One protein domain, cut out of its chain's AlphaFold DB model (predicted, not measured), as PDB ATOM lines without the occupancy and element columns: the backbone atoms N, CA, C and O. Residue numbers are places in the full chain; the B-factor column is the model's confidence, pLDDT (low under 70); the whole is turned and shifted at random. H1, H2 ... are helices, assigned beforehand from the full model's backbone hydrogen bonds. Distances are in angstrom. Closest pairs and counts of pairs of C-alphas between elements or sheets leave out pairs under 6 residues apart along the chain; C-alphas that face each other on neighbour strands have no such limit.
ATOM      1  N   HIS A 105     114.799 148.835 107.898       45.62
ATOM      2  CA  HIS A 105     115.136 148.044 109.089       45.62
ATOM      3  C   HIS A 105     115.681 148.898 110.250       45.62
ATOM      4  O   HIS A 105     115.281 148.692 111.398       45.62
ATOM      5  N   ASP A 106     116.432 149.966 109.953       60.47
ATOM      6  CA  ASP A 106     116.911 150.936 110.951       60.47
ATOM      7  C   ASP A 106     115.773 151.624 111.729       60.47
ATOM      8  O   ASP A 106     115.932 152.021 112.888       60.47
ATOM      9  N   GLY A 107     114.610 151.800 111.094       75.31
ATOM     10  CA  GLY A 107     113.484 152.532 111.668       75.31
ATOM     11  C   GLY A 107     112.780 151.787 112.802       75.31
ATOM     12  O   GLY A 107     112.304 152.424 113.742       75.31
ATOM     13  N   GLU A 108     112.700 150.457 112.742       82.31
ATOM     14  CA  GLU A 108     111.973 149.667 113.741       82.31
ATOM     15  C   GLU A 108     112.746 149.540 115.052       82.31
ATOM     16  O   GLU A 108     112.176 149.780 116.118       82.31
ATOM     17  N   TYR A 109     114.045 149.234 114.982       85.69
ATOM     18  CA  TYR A 109     114.913 149.187 116.161       85.69
ATOM     19  C   TYR A 109     114.926 150.540 116.877       85.69
ATOM     20  O   TYR A 109     114.684 150.615 118.082       85.69
ATOM     21  N   ARG A 110     115.108 151.632 116.118       86.19
ATOM     22  CA  ARG A 110     115.121 153.004 116.652       86.19
ATOM     23  C   ARG A 110     113.815 153.395 117.339       86.19
ATOM     24  O   ARG A 110     113.856 154.049 118.374       86.19
ATOM     25  N   LYS A 111     112.664 152.995 116.795       88.06
ATOM     26  CA  LYS A 111     111.364 153.263 117.429       88.06
ATOM     27  C   LYS A 111     111.208 152.490 118.733       88.06
ATOM     28  O   LYS A 111     110.886 153.094 119.750       88.06
ATOM     29  N   LYS A 112     111.480 151.182 118.713       90.06
ATOM     30  CA  LYS A 112     111.342 150.318 119.895       90.06
ATOM     31  C   LYS A 112     112.274 150.752 121.022       90.06
ATOM     32  O   LYS A 112     111.864 150.799 122.177       90.06
ATOM     33  N   ILE A 113     113.513 151.101 120.689       90.06
ATOM     34  CA  ILE A 113     114.463 151.552 121.697       90.06
ATOM     35  C   ILE A 113     114.081 152.924 122.247       90.06
ATOM     36  O   ILE A 113     114.108 153.106 123.455       90.06
ATOM     37  N   ALA A 114     113.631 153.861 121.404       88.69
ATOM     38  CA  ALA A 114     113.129 155.152 121.871       88.69
ATOM     39  C   ALA A 114     111.927 154.988 122.812       88.69
ATOM     40  O   ALA A 114     111.869 155.649 123.843       88.69
ATOM     41  N   GLU A 115     111.009 154.067 122.506       91.56
ATOM     42  CA  GLU A 115     109.879 153.738 123.377       91.56
ATOM     43  C   GLU A 115     110.354 153.218 124.741       91.56
ATOM     44  O   GLU A 115     109.934 153.732 125.776       91.56
ATOM     45  N   VAL A 116     111.289 152.261 124.756       90.94
ATOM     46  CA  VAL A 116     111.871 151.715 125.993       90.94
ATOM     47  C   VAL A 116     112.583 152.792 126.816       90.94
ATOM     48  O   VAL A 116     112.408 152.834 128.032       90.94
ATOM     49  N   LEU A 117     113.334 153.687 126.169       89.50
ATOM     50  CA  LEU A 117     114.049 154.782 126.833       89.50
ATOM     51  C   LEU A 117     113.119 155.913 127.303       89.50
ATOM     52  O   LEU A 117     113.491 156.651 128.207       89.50
ATOM     53  N   SER A 118     111.926 156.050 126.715       89.31
ATOM     54  CA  SER A 118     110.933 157.076 127.084       89.31
ATOM     55  C   SER A 118     110.106 156.734 128.326       89.31
ATOM     56  O   SER A 118     109.334 157.566 128.807       89.31
ATOM     57  N   LYS A 119     110.232 155.503 128.835       90.50
ATOM     58  CA  LYS A 119     109.500 155.055 130.019       90.50
ATOM     59  C   LYS A 119     109.889 155.898 131.243       90.50
ATOM     60  O   LYS A 119     111.066 156.225 131.399       90.50
ATOM     61  N   PRO A 120     108.937 156.206 132.142       90.81
ATOM     62  CA  PRO A 120     109.237 156.938 133.367       90.81
ATOM     63  C   PRO A 120     110.193 156.143 134.262       90.81
ATOM     64  O   PRO A 120     110.378 154.938 134.072       90.81
ATOM     65  N   PHE A 121     110.801 156.822 135.229       92.19
ATOM     66  CA  PHE A 121     111.635 156.164 136.223       92.19
ATOM     67  C   PHE A 121     110.822 155.171 137.063       92.19
ATOM     68  O   PHE A 121     109.720 155.486 137.514       92.19
ATOM     69  N   ASP A 122     111.385 153.983 137.260       93.81
ATOM     70  CA  ASP A 122     110.843 152.928 138.109       93.81
ATOM     71  C   ASP A 122     111.988 152.380 138.969       93.81
ATOM     72  O   ASP A 122     112.997 151.895 138.452       93.81
ATOM     73  N   ILE A 123     111.849 152.516 140.289       92.38
ATOM     74  CA  ILE A 123     112.885 152.134 141.250       92.38
ATOM     75  C   ILE A 123     113.035 150.613 141.369       92.38
ATOM     76  O   ILE A 123     114.146 150.131 141.588       92.38
ATOM     77  N   ASP A 124     111.949 149.855 141.204       94.81
ATOM     78  CA  ASP A 124     111.993 148.395 141.279       94.81
ATOM     79  C   ASP A 124     112.726 147.847 140.051       94.81
ATOM     80  O   ASP A 124     113.607 146.993 140.171       94.81
ATOM     81  N   GLU A 125     112.438 148.419 138.878       95.88
ATOM     82  CA  GLU A 125     113.170 148.118 137.645       95.88
ATOM     83  C   GLU A 125     114.649 148.508 137.755       95.88
ATOM     84  O   GLU A 125     115.511 147.746 137.325       95.88
ATOM     85  N   TYR A 126     114.959 149.666 138.349       93.06
ATOM     86  CA  TYR A 126     116.341 150.093 138.573       93.06
ATOM     87  C   TYR A 126     117.131 149.070 139.379       93.06
ATOM     88  O   TYR A 126     118.181 148.626 138.921       93.06
ATOM     89  N   ASN A 127     116.617 148.672 140.545       92.94
ATOM     90  CA  ASN A 127     117.309 147.712 141.401       92.94
ATOM     91  C   ASN A 127     117.482 146.368 140.685       92.94
ATOM     92  O   ASN A 127     118.573 145.809 140.699       92.94
ATOM     93  N   GLN A 128     116.445 145.893 139.988       93.88
ATOM     94  CA  GLN A 128     116.513 144.643 139.238       93.88
ATOM     95  C   GLN A 128     117.589 144.675 138.143       93.88
ATOM     96  O   GLN A 128     118.400 143.757 138.050       93.88
ATOM     97  N   LEU A 129     117.603 145.716 137.305       93.44
ATOM     98  CA  LEU A 129     118.568 145.814 136.209       93.44
ATOM     99  C   LEU A 129     119.996 146.047 136.715       93.44
ATOM    100  O   LEU A 129     120.944 145.570 136.094       93.44
ATOM    101  N   TYR A 130     120.148 146.763 137.828       91.31
ATOM    102  CA  TYR A 130     121.443 146.988 138.460       91.31
ATOM    103  C   TYR A 130     122.014 145.688 139.035       91.31
ATOM    104  O   TYR A 130     123.179 145.364 138.792       91.31
ATOM    105  N   ASP A 131     121.184 144.911 139.731       91.62
ATOM    106  CA  ASP A 131     121.555 143.586 140.226       91.62
ATOM    107  C   ASP A 131     121.922 142.664 139.059       91.62
ATOM    108  O   ASP A 131     122.990 142.061 139.074       91.62
ATOM    109  N   ASP A 132     121.108 142.610 138.001       89.94
ATOM    110  CA  ASP A 132     121.404 141.793 136.820       89.94
ATOM    111  C   ASP A 132     122.727 142.200 136.146       89.94
ATOM    112  O   ASP A 132     123.458 141.332 135.676       89.94
ATOM    113  N   ALA A 133     123.054 143.497 136.101       88.69
ATOM    114  CA  ALA A 133     124.280 144.007 135.483       88.69
ATOM    115  C   ALA A 133     125.542 143.701 136.309       88.69
ATOM    116  O   ALA A 133     126.591 143.385 135.745       88.69
ATOM    117  N   THR A 134     125.433 143.794 137.634       86.94
ATOM    118  CA  THR A 134     126.539 143.589 138.586       86.94
ATOM    119  C   THR A 134     126.708 142.134 139.007       86.94
ATOM    120  O   THR A 134     127.751 141.762 139.547       86.94
ATOM    121  N   LYS A 135     125.703 141.287 138.763       83.69
ATOM    122  CA  LYS A 135     125.752 139.877 139.124       83.69
ATOM    123  C   LYS A 135     126.864 139.177 138.356       83.69
ATOM    124  O   LYS A 135     126.784 138.955 137.149       83.69
ATOM    125  N   HIS A 136     127.874 138.755 139.098       69.25
ATOM    126  CA  HIS A 136     128.804 137.746 138.637       69.25
ATOM    127  C   HIS A 136     128.096 136.391 138.607       69.25
ATOM    128  O   HIS A 136     127.403 136.017 139.558       69.25
ATOM    129  N   GLY A 137     128.225 135.657 137.504       60.19
ATOM    130  CA  GLY A 137     127.598 134.345 137.392       60.19
ATOM    131  C   GLY A 137     128.221 133.372 138.391       60.19
ATOM    132  O   GLY A 137     129.392 133.005 138.273       60.19
ATOM    133  N   GLU A 138     127.429 132.936 139.367       51.78
ATOM    134  CA  GLU A 138     127.734 131.748 140.155       51.78
ATOM    135  C   GLU A 138     127.471 130.536 139.263       51.78
ATOM    136  O   GLU A 138     126.332 130.132 139.029       51.78
ATOM    137  N   ALA A 149     132.076 133.818 136.890       76.00
ATOM    138  CA  ALA A 149     131.821 134.371 135.568       76.00
ATOM    139  C   ALA A 149     131.852 135.910 135.651       76.00
ATOM    140  O   ALA A 149     131.311 136.471 136.614       76.00
ATOM    141  N   PRO A 150     132.476 136.596 134.676       82.19
ATOM    142  CA  PRO A 150     132.492 138.052 134.648       82.19
ATOM    143  C   PRO A 150     131.057 138.591 134.628       82.19
ATOM    144  O   PRO A 150     130.172 138.014 133.992       82.19
ATOM    145  N   SER A 151     130.827 139.676 135.360       87.69
ATOM    146  CA  SER A 151     129.572 140.421 135.316       87.69
ATOM    147  C   SER A 151     129.418 141.122 133.961       87.69
ATOM    148  O   SER A 151     130.373 141.233 133.183       87.69
ATOM    149  N   TYR A 152     128.232 141.657 133.664       90.19
ATOM    150  CA  TYR A 152     128.076 142.472 132.456       90.19
ATOM    151  C   TYR A 152     128.948 143.730 132.492       90.19
ATOM    152  O   TYR A 152     129.383 144.188 131.439       90.19
ATOM    153  N   LEU A 153     129.232 144.273 133.676       88.81
ATOM    154  CA  LEU A 153     130.116 145.430 133.813       88.81
ATOM    155  C   LEU A 153     131.574 145.090 133.484       88.81
ATOM    156  O   LEU A 153     132.261 145.916 132.891       88.81
ATOM    157  N   ASP A 154     132.015 143.865 133.782       87.75
ATOM    158  CA  ASP A 154     133.356 143.399 133.411       87.75
ATOM    159  C   ASP A 154     133.476 143.146 131.902       87.75
ATOM    160  O   ASP A 154     134.516 143.406 131.301       87.75
ATOM    161  N   LEU A 155     132.406 142.640 131.279       88.81
ATOM    162  CA  LEU A 155     132.365 142.359 129.840       88.81
ATOM    163  C   LEU A 155     132.259 143.629 128.983       88.81
ATOM    164  O   LEU A 155     132.676 143.630 127.826       88.81
ATOM    165  N   TYR A 156     131.677 144.696 129.530       91.12
ATOM    166  CA  TYR A 156     131.400 145.940 128.813       91.12
ATOM    167  C   TYR A 156     131.927 147.145 129.605       91.12
ATOM    168  O   TYR A 156     131.142 147.893 130.198       91.12
ATOM    169  N   PRO A 157     133.254 147.383 129.600       88.19
ATOM    170  CA  PRO A 157     133.855 148.491 130.343       88.19
ATOM    171  C   PRO A 157     133.388 149.860 129.825       88.19
ATOM    172  O   PRO A 157     133.276 150.814 130.592       88.19
ATOM    173  N   ASP A 158     133.044 149.955 128.536       87.88
ATOM    174  CA  ASP A 158     132.446 151.149 127.931       87.88
ATOM    175  C   ASP A 158     131.083 151.481 128.549       87.88
ATOM    176  O   ASP A 158     130.746 152.652 128.727       87.88
ATOM    177  N   PHE A 159     130.295 150.459 128.878       90.25
ATOM    178  CA  PHE A 159     129.013 150.604 129.556       90.25
ATOM    179  C   PHE A 159     129.189 150.926 131.045       90.25
ATOM    180  O   PHE A 159     128.532 151.842 131.546       90.25
ATOM    181  N   GLU A 160     130.117 150.249 131.727       91.00
ATOM    182  CA  GLU A 160     130.452 150.527 133.127       91.00
ATOM    183  C   GLU A 160     130.888 151.989 133.320       91.00
ATOM    184  O   GLU A 160     130.417 152.678 134.230       91.00
ATOM    185  N   GLU A 161     131.730 152.506 132.422       89.69
ATOM    186  CA  GLU A 161     132.150 153.904 132.438       89.69
ATOM    187  C   GLU A 161     130.950 154.855 132.309       89.69
ATOM    188  O   GLU A 161     130.879 155.874 133.003       89.69
ATOM    189  N   GLN A 162     129.968 154.539 131.455       89.31
ATOM    190  CA  GLN A 162     128.759 155.360 131.354       89.31
ATOM    191  C   GLN A 162     127.923 155.323 132.630       89.31
ATOM    192  O   GLN A 162     127.473 156.383 133.059       89.31
ATOM    193  N   MET A 163     127.773 154.157 133.263       88.44
ATOM    194  CA  MET A 163     127.052 154.044 134.532       88.44
ATOM    195  C   MET A 163     127.711 154.863 135.645       88.44
ATOM    196  O   MET A 163     127.014 155.600 136.341       88.44
ATOM    197  N   LYS A 164     129.046 154.808 135.764       88.19
ATOM    198  CA  LYS A 164     129.818 155.621 136.723       88.19
ATOM    199  C   LYS A 164     129.649 157.119 136.464       88.19
ATOM    200  O   LYS A 164     129.457 157.903 137.387       88.19
ATOM    201  N   ASN A 165     129.644 157.531 135.196       86.88
ATOM    202  CA  ASN A 165     129.409 158.930 134.827       86.88
ATOM    203  C   ASN A 165     127.990 159.420 135.173       86.88
ATOM    204  O   ASN A 165     127.791 160.619 135.365       86.88
ATOM    205  N   THR A 166     127.013 158.515 135.249       84.69
ATOM    206  CA  THR A 166     125.622 158.806 135.632       84.69
ATOM    207  C   THR A 166     125.295 158.419 137.072       84.69
ATOM    208  O   THR A 166     124.129 158.408 137.438       84.69
ATOM    209  N   GLU A 167     126.287 158.109 137.910       77.19
ATOM    210  CA  GLU A 167     126.062 157.631 139.286       77.19
ATOM    211  C   GLU A 167     125.243 158.625 140.133       77.19
ATOM    212  O   GLU A 167     124.481 158.236 141.015       77.19
ATOM    213  N   PHE A 168     125.339 159.919 139.816       78.31
ATOM    214  CA  PHE A 168     124.591 160.987 140.483       78.31
ATOM    215  C   PHE A 168     123.167 161.199 139.941       78.31
ATOM    216  O   PHE A 168     122.433 162.017 140.496       78.31
ATOM    217  N   ASP A 169     122.775 160.489 138.880       88.06
ATOM    218  CA  ASP A 169     121.457 160.573 138.250       88.06
ATOM    219  C   ASP A 169     120.869 159.164 138.023       88.06
ATOM    220  O   ASP A 169     121.114 158.525 136.991       88.06
ATOM    221  N   PRO A 170     120.074 158.657 138.986       87.50
ATOM    222  CA  PRO A 170     119.448 157.342 138.892       87.50
ATOM    223  C   PRO A 170     118.521 157.181 137.681       87.50
ATOM    224  O   PRO A 170     118.373 156.064 137.182       87.50
ATOM    225  N   GLU A 171     117.907 158.263 137.187       89.00
ATOM    226  CA  GLU A 171     117.021 158.199 136.020       89.00
ATOM    227  C   GLU A 171     117.823 157.948 134.743       89.00
ATOM    228  O   GLU A 171     117.478 157.076 133.941       89.00
ATOM    229  N   GLU A 172     118.934 158.662 134.586       89.06
ATOM    230  CA  GLU A 172     119.864 158.460 133.477       89.06
ATOM    231  C   GLU A 172     120.548 157.094 133.549       89.06
ATOM    232  O   GLU A 172     120.658 156.404 132.532       89.06
ATOM    233  N   CYS A 173     120.919 156.650 134.749       91.00
ATOM    234  CA  CYS A 173     121.454 155.313 134.969       91.00
ATOM    235  C   CYS A 173     120.430 154.226 134.574       91.00
ATOM    236  O   CYS A 173     120.758 153.306 133.821       91.00
ATOM    237  N   LEU A 174     119.151 154.371 134.958       92.62
ATOM    238  CA  LEU A 174     118.078 153.469 134.517       92.62
ATOM    239  C   LEU A 174     117.910 153.476 132.994       92.62
ATOM    240  O   LEU A 174     117.763 152.423 132.370       92.62
ATOM    241  N   ARG A 175     117.936 154.660 132.379       92.31
ATOM    242  CA  ARG A 175     117.833 154.821 130.924       92.31
ATOM    243  C   ARG A 175     118.966 154.084 130.207       92.31
ATOM    244  O   ARG A 175     118.713 153.389 129.220       92.31
ATOM    245  N   LEU A 176     120.193 154.180 130.717       92.50
ATOM    246  CA  LEU A 176     121.347 153.448 130.197       92.50
ATOM    247  C   LEU A 176     121.161 151.936 130.321       92.50
ATOM    248  O   LEU A 176     121.307 151.235 129.319       92.50
ATOM    249  N   MET A 177     120.774 151.442 131.501       93.19
ATOM    250  CA  MET A 177     120.529 150.014 131.730       93.19
ATOM    251  C   MET A 177     119.432 149.470 130.809       93.19
ATOM    252  O   MET A 177     119.616 148.443 130.155       93.19
ATOM    253  N   ARG A 178     118.318 150.193 130.657       94.75
ATOM    254  CA  ARG A 178     117.252 149.839 129.709       94.75
ATOM    255  C   ARG A 178     117.773 149.731 128.280       94.75
ATOM    256  O   ARG A 178     117.457 148.765 127.586       94.75
ATOM    257  N   GLY A 179     118.580 150.697 127.842       93.12
ATOM    258  CA  GLY A 179     119.219 150.673 126.527       93.12
ATOM    259  C   GLY A 179     120.177 149.493 126.356       93.12
ATOM    260  O   GLY A 179     120.175 148.853 125.305       93.12
ATOM    261  N   PHE A 180     120.944 149.177 127.397       93.88
ATOM    262  CA  PHE A 180     121.880 148.059 127.437       93.88
ATOM    263  C   PHE A 180     121.189 146.707 127.302       93.88
ATOM    264  O   PHE A 180     121.429 145.980 126.337       93.88
ATOM    265  N   PHE A 181     120.246 146.398 128.190       93.25
ATOM    266  CA  PHE A 181     119.516 145.134 128.135       93.25
ATOM    267  C   PHE A 181     118.626 145.018 126.898       93.25
ATOM    268  O   PHE A 181     118.416 143.916 126.385       93.25
ATOM    269  N   PHE A 182     118.104 146.135 126.385       93.62
ATOM    270  CA  PHE A 182     117.407 146.130 125.107       93.62
ATOM    271  C   PHE A 182     118.353 145.755 123.965       93.62
ATOM    272  O   PHE A 182     118.008 144.893 123.160       93.62
ATOM    273  N   TRP A 183     119.541 146.354 123.906       93.25
ATOM    274  CA  TRP A 183     120.544 146.021 122.898       93.25
ATOM    275  C   TRP A 183     120.967 144.551 122.984       93.25
ATOM    276  O   TRP A 183     120.918 143.871 121.965       93.25
ATOM    277  N   LEU A 184     121.243 144.026 124.187       91.50
ATOM    278  CA  LEU A 184     121.571 142.606 124.390       91.50
ATOM    279  C   LEU A 184     120.496 141.668 123.822       91.50
ATOM    280  O   LEU A 184     120.801 140.689 123.146       91.50
ATOM    281  N   LYS A 185     119.217 141.990 124.039       90.56
ATOM    282  CA  LYS A 185     118.086 141.203 123.511       90.56
ATOM    283  C   LYS A 185     117.924 141.313 121.994       90.56
ATOM    284  O   LYS A 185     117.225 140.495 121.404       90.56
ATOM    285  N   ASN A 186     118.527 142.325 121.370       89.56
ATOM    286  CA  ASN A 186     118.326 142.671 119.966       89.56
ATOM    287  C   ASN A 186     119.639 142.695 119.156       89.56
ATOM    288  O   ASN A 186     119.661 143.285 118.078       89.56
ATOM    289  N   LEU A 187     120.707 142.036 119.627       83.75
ATOM    290  CA  LEU A 187     122.016 141.995 118.952       83.75
ATOM    291  C   LEU A 187     121.943 141.511 117.498       83.75
ATOM    292  O   LEU A 187     122.697 141.979 116.654       83.75
ATOM    293  N   GLY A 188     121.013 140.602 117.197       80.19
ATOM    294  CA  GLY A 188     120.820 140.052 115.853       80.19
ATOM    295  C   GLY A 188     119.990 140.919 114.898       80.19
ATOM    296  O   GLY A 188     119.737 140.490 113.774       80.19
ATOM    297  N   HIS A 189     119.514 142.097 115.313       79.56
ATOM    298  CA  HIS A 189     118.753 142.983 114.429       79.56
ATOM    299  C   HIS A 189     119.682 143.841 113.559       79.56
ATOM    300  O   HIS A 189     120.568 144.529 114.063       79.56
ATOM    301  N   GLU A 190     119.433 143.857 112.246       75.62
ATOM    302  CA  GLU A 190     120.104 144.774 111.317       75.62
ATOM    303  C   GLU A 190     119.874 146.230 111.766       75.62
ATOM    304  O   GLU A 190     118.737 146.642 112.014       75.62
ATOM    305  N   GLY A 191     120.959 146.991 111.935       74.25
ATOM    306  CA  GLY A 191     120.912 148.371 112.433       74.25
ATOM    307  C   GLY A 191     120.899 148.522 113.963       74.25
ATOM    308  O   GLY A 191     120.719 149.641 114.461       74.25
ATOM    309  N   ALA A 192     121.100 147.440 114.729       83.50
ATOM    310  CA  ALA A 192     121.270 147.520 116.178       83.50
ATOM    311  C   ALA A 192     122.509 148.354 116.544       83.50
ATOM    312  O   ALA A 192     123.610 148.142 116.040       83.50
ATOM    313  N   PHE A 193     122.334 149.310 117.455       86.50
ATOM    314  CA  PHE A 193     123.416 150.158 117.960       86.50
ATOM    315  C   PHE A 193     123.390 150.207 119.487       86.50
ATOM    316  O   PHE A 193     122.318 150.112 120.093       86.50
ATOM    317  N   LYS A 194     124.569 150.403 120.088       87.94
ATOM    318  CA  LYS A 194     124.769 150.590 121.532       87.94
ATOM    319  C   LYS A 194     124.253 151.973 121.970       87.94
ATOM    320  O   LYS A 194     124.869 152.980 121.614       87.94
ATOM    321  N   PRO A 195     123.152 152.079 122.737       84.12
ATOM    322  CA  PRO A 195     122.516 153.372 123.011       84.12
ATOM    323  C   PRO A 195     123.361 154.315 123.860       84.12
ATOM    324  O   PRO A 195     123.314 155.528 123.651       84.12
ATOM    325  N   TRP A 196     124.168 153.755 124.764       85.75
ATOM    326  CA  TRP A 196     125.008 154.490 125.713       85.75
ATOM    327  C   TRP A 196     126.222 155.176 125.066       85.75
ATOM    328  O   TRP A 196     126.752 156.129 125.631       85.75
ATOM    329  N   LEU A 197     126.622 154.772 123.855       80.75
ATOM    330  CA  LEU A 197     127.715 155.411 123.106       80.75
ATOM    331  C   LEU A 197     127.260 156.653 122.321       80.75
ATOM    332  O   LEU A 197     128.064 157.474 121.881       80.75
ATOM    333  N   THR A 198     125.951 156.829 122.142       63.00
ATOM    334  CA  THR A 198     125.365 157.832 121.240       63.00
ATOM    335  C   THR A 198     125.066 159.172 121.924       63.00
ATOM    336  O   THR A 198     124.007 159.765 121.709       63.00
TER     337      THR A 198
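This is residues 105 to 138 and 149 to 198 of the 211 residues of an uncharacterized protein of Zostera marina (UniProt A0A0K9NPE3). The longest helix, H5, runs through the middle, and three other helices are set round it on different sides: H4 folds into a hairpin with it, H2 crosses it, and H1 meets it with its last residues, 113 to 117, and slants away as an arm. The very short H3 sits at one corner between the end of H2 and the beginning of H4, and the stretch after H5, residues 186 to 198, loops out and folds back. The printed part has 84 residues with five named helices, in the order H1, H2, H3, H4, H5, and no named strand; its class is all helix. It is compact, with a radius of gyration of the C-alphas of 12.7 A, and the C-alphas span 35 by 28 by 21 A.

Begin with H5, residues 170 to 185, the hub, which touches three other helices. Look first at H4, residues 157 to 165: it touches H5 at residues 173 to 180 of H5 alone, and the closest C-alphas, those of Met 163 and Cys 173, are 5.8 A apart. The two run opposite ways at a shallow tilt of 19 degrees and form a helical hairpin. Next find H2, residues 123 to 134, whose residues 125 to 130 alone touch H5; the closest C-alphas, those of Tyr 126 and Leu 174, are 5.6 A apart. H2 and H5 run the same way at a steep tilt of 57 degrees. Then go to H1, residues 105 to 117, which touches H5 with residues 113 to 117 alone, at residues 175 to 182 of H5; the closest C-alphas, those of Leu 117 and Arg 175, are 5.6 A apart. H1 and H5 run opposite ways at a tilt of 36 degrees, only just steep. One of these three pairs is at a shallow tilt, and the helix packing is mostly crossed, only just. Farther out, H3, residues 152 to 155, touches H2 at residues 133 to 134 of H2 alone, with the closest C-alphas, those of Ala 133 and Tyr 152, 5.1 A apart. H3 and H4 only just touch, and only at the corner by their link, with 3 pairs of C-alphas within 8 A; the closest are those of Leu 153 and Glu 160, 5.2 A apart. H1 and H2 are apart, as are H2 and H4. In the backbones of H2, H4 and H5 every O i to N i+4 pair is within hydrogen-bond range; in H1 8 of 9 are, and H3 is too short for such a pair.

Find C-alpha 170 at (119.448, 157.342, 138.892); from there H5 runs 22.3 A to C-alpha 185 at (118.086, 141.203, 123.511). H1 begins at C-alpha 105, at (115.136, 148.044, 109.089), and is 19.0 A long to C-alpha 117. H2 measures 16.3 A from C-alpha 123 to C-alpha 134, and H4 12.2 A from C-alpha 157 to C-alpha 165. H3, four residues, measures 5.0 A from C-alpha 152 to C-alpha 155.

The two C-alphas farthest apart are those of Gly 107 and Glu 138, at 38.0 A. Residues 139 to 148 are not printed, and C-alphas 138 and 149 are 6.7 A apart across this cut, which falls in the link from H2 to H3. The links from H1 to H2, H3 to H4 and H4 to H5 are tight. Residues 186 to 198 hold no named element. In this predicted model the mean pLDDT of the printed part is 86.2; look for values under 70 at residues 105 to 106, residues 136 to 138 and residue 198.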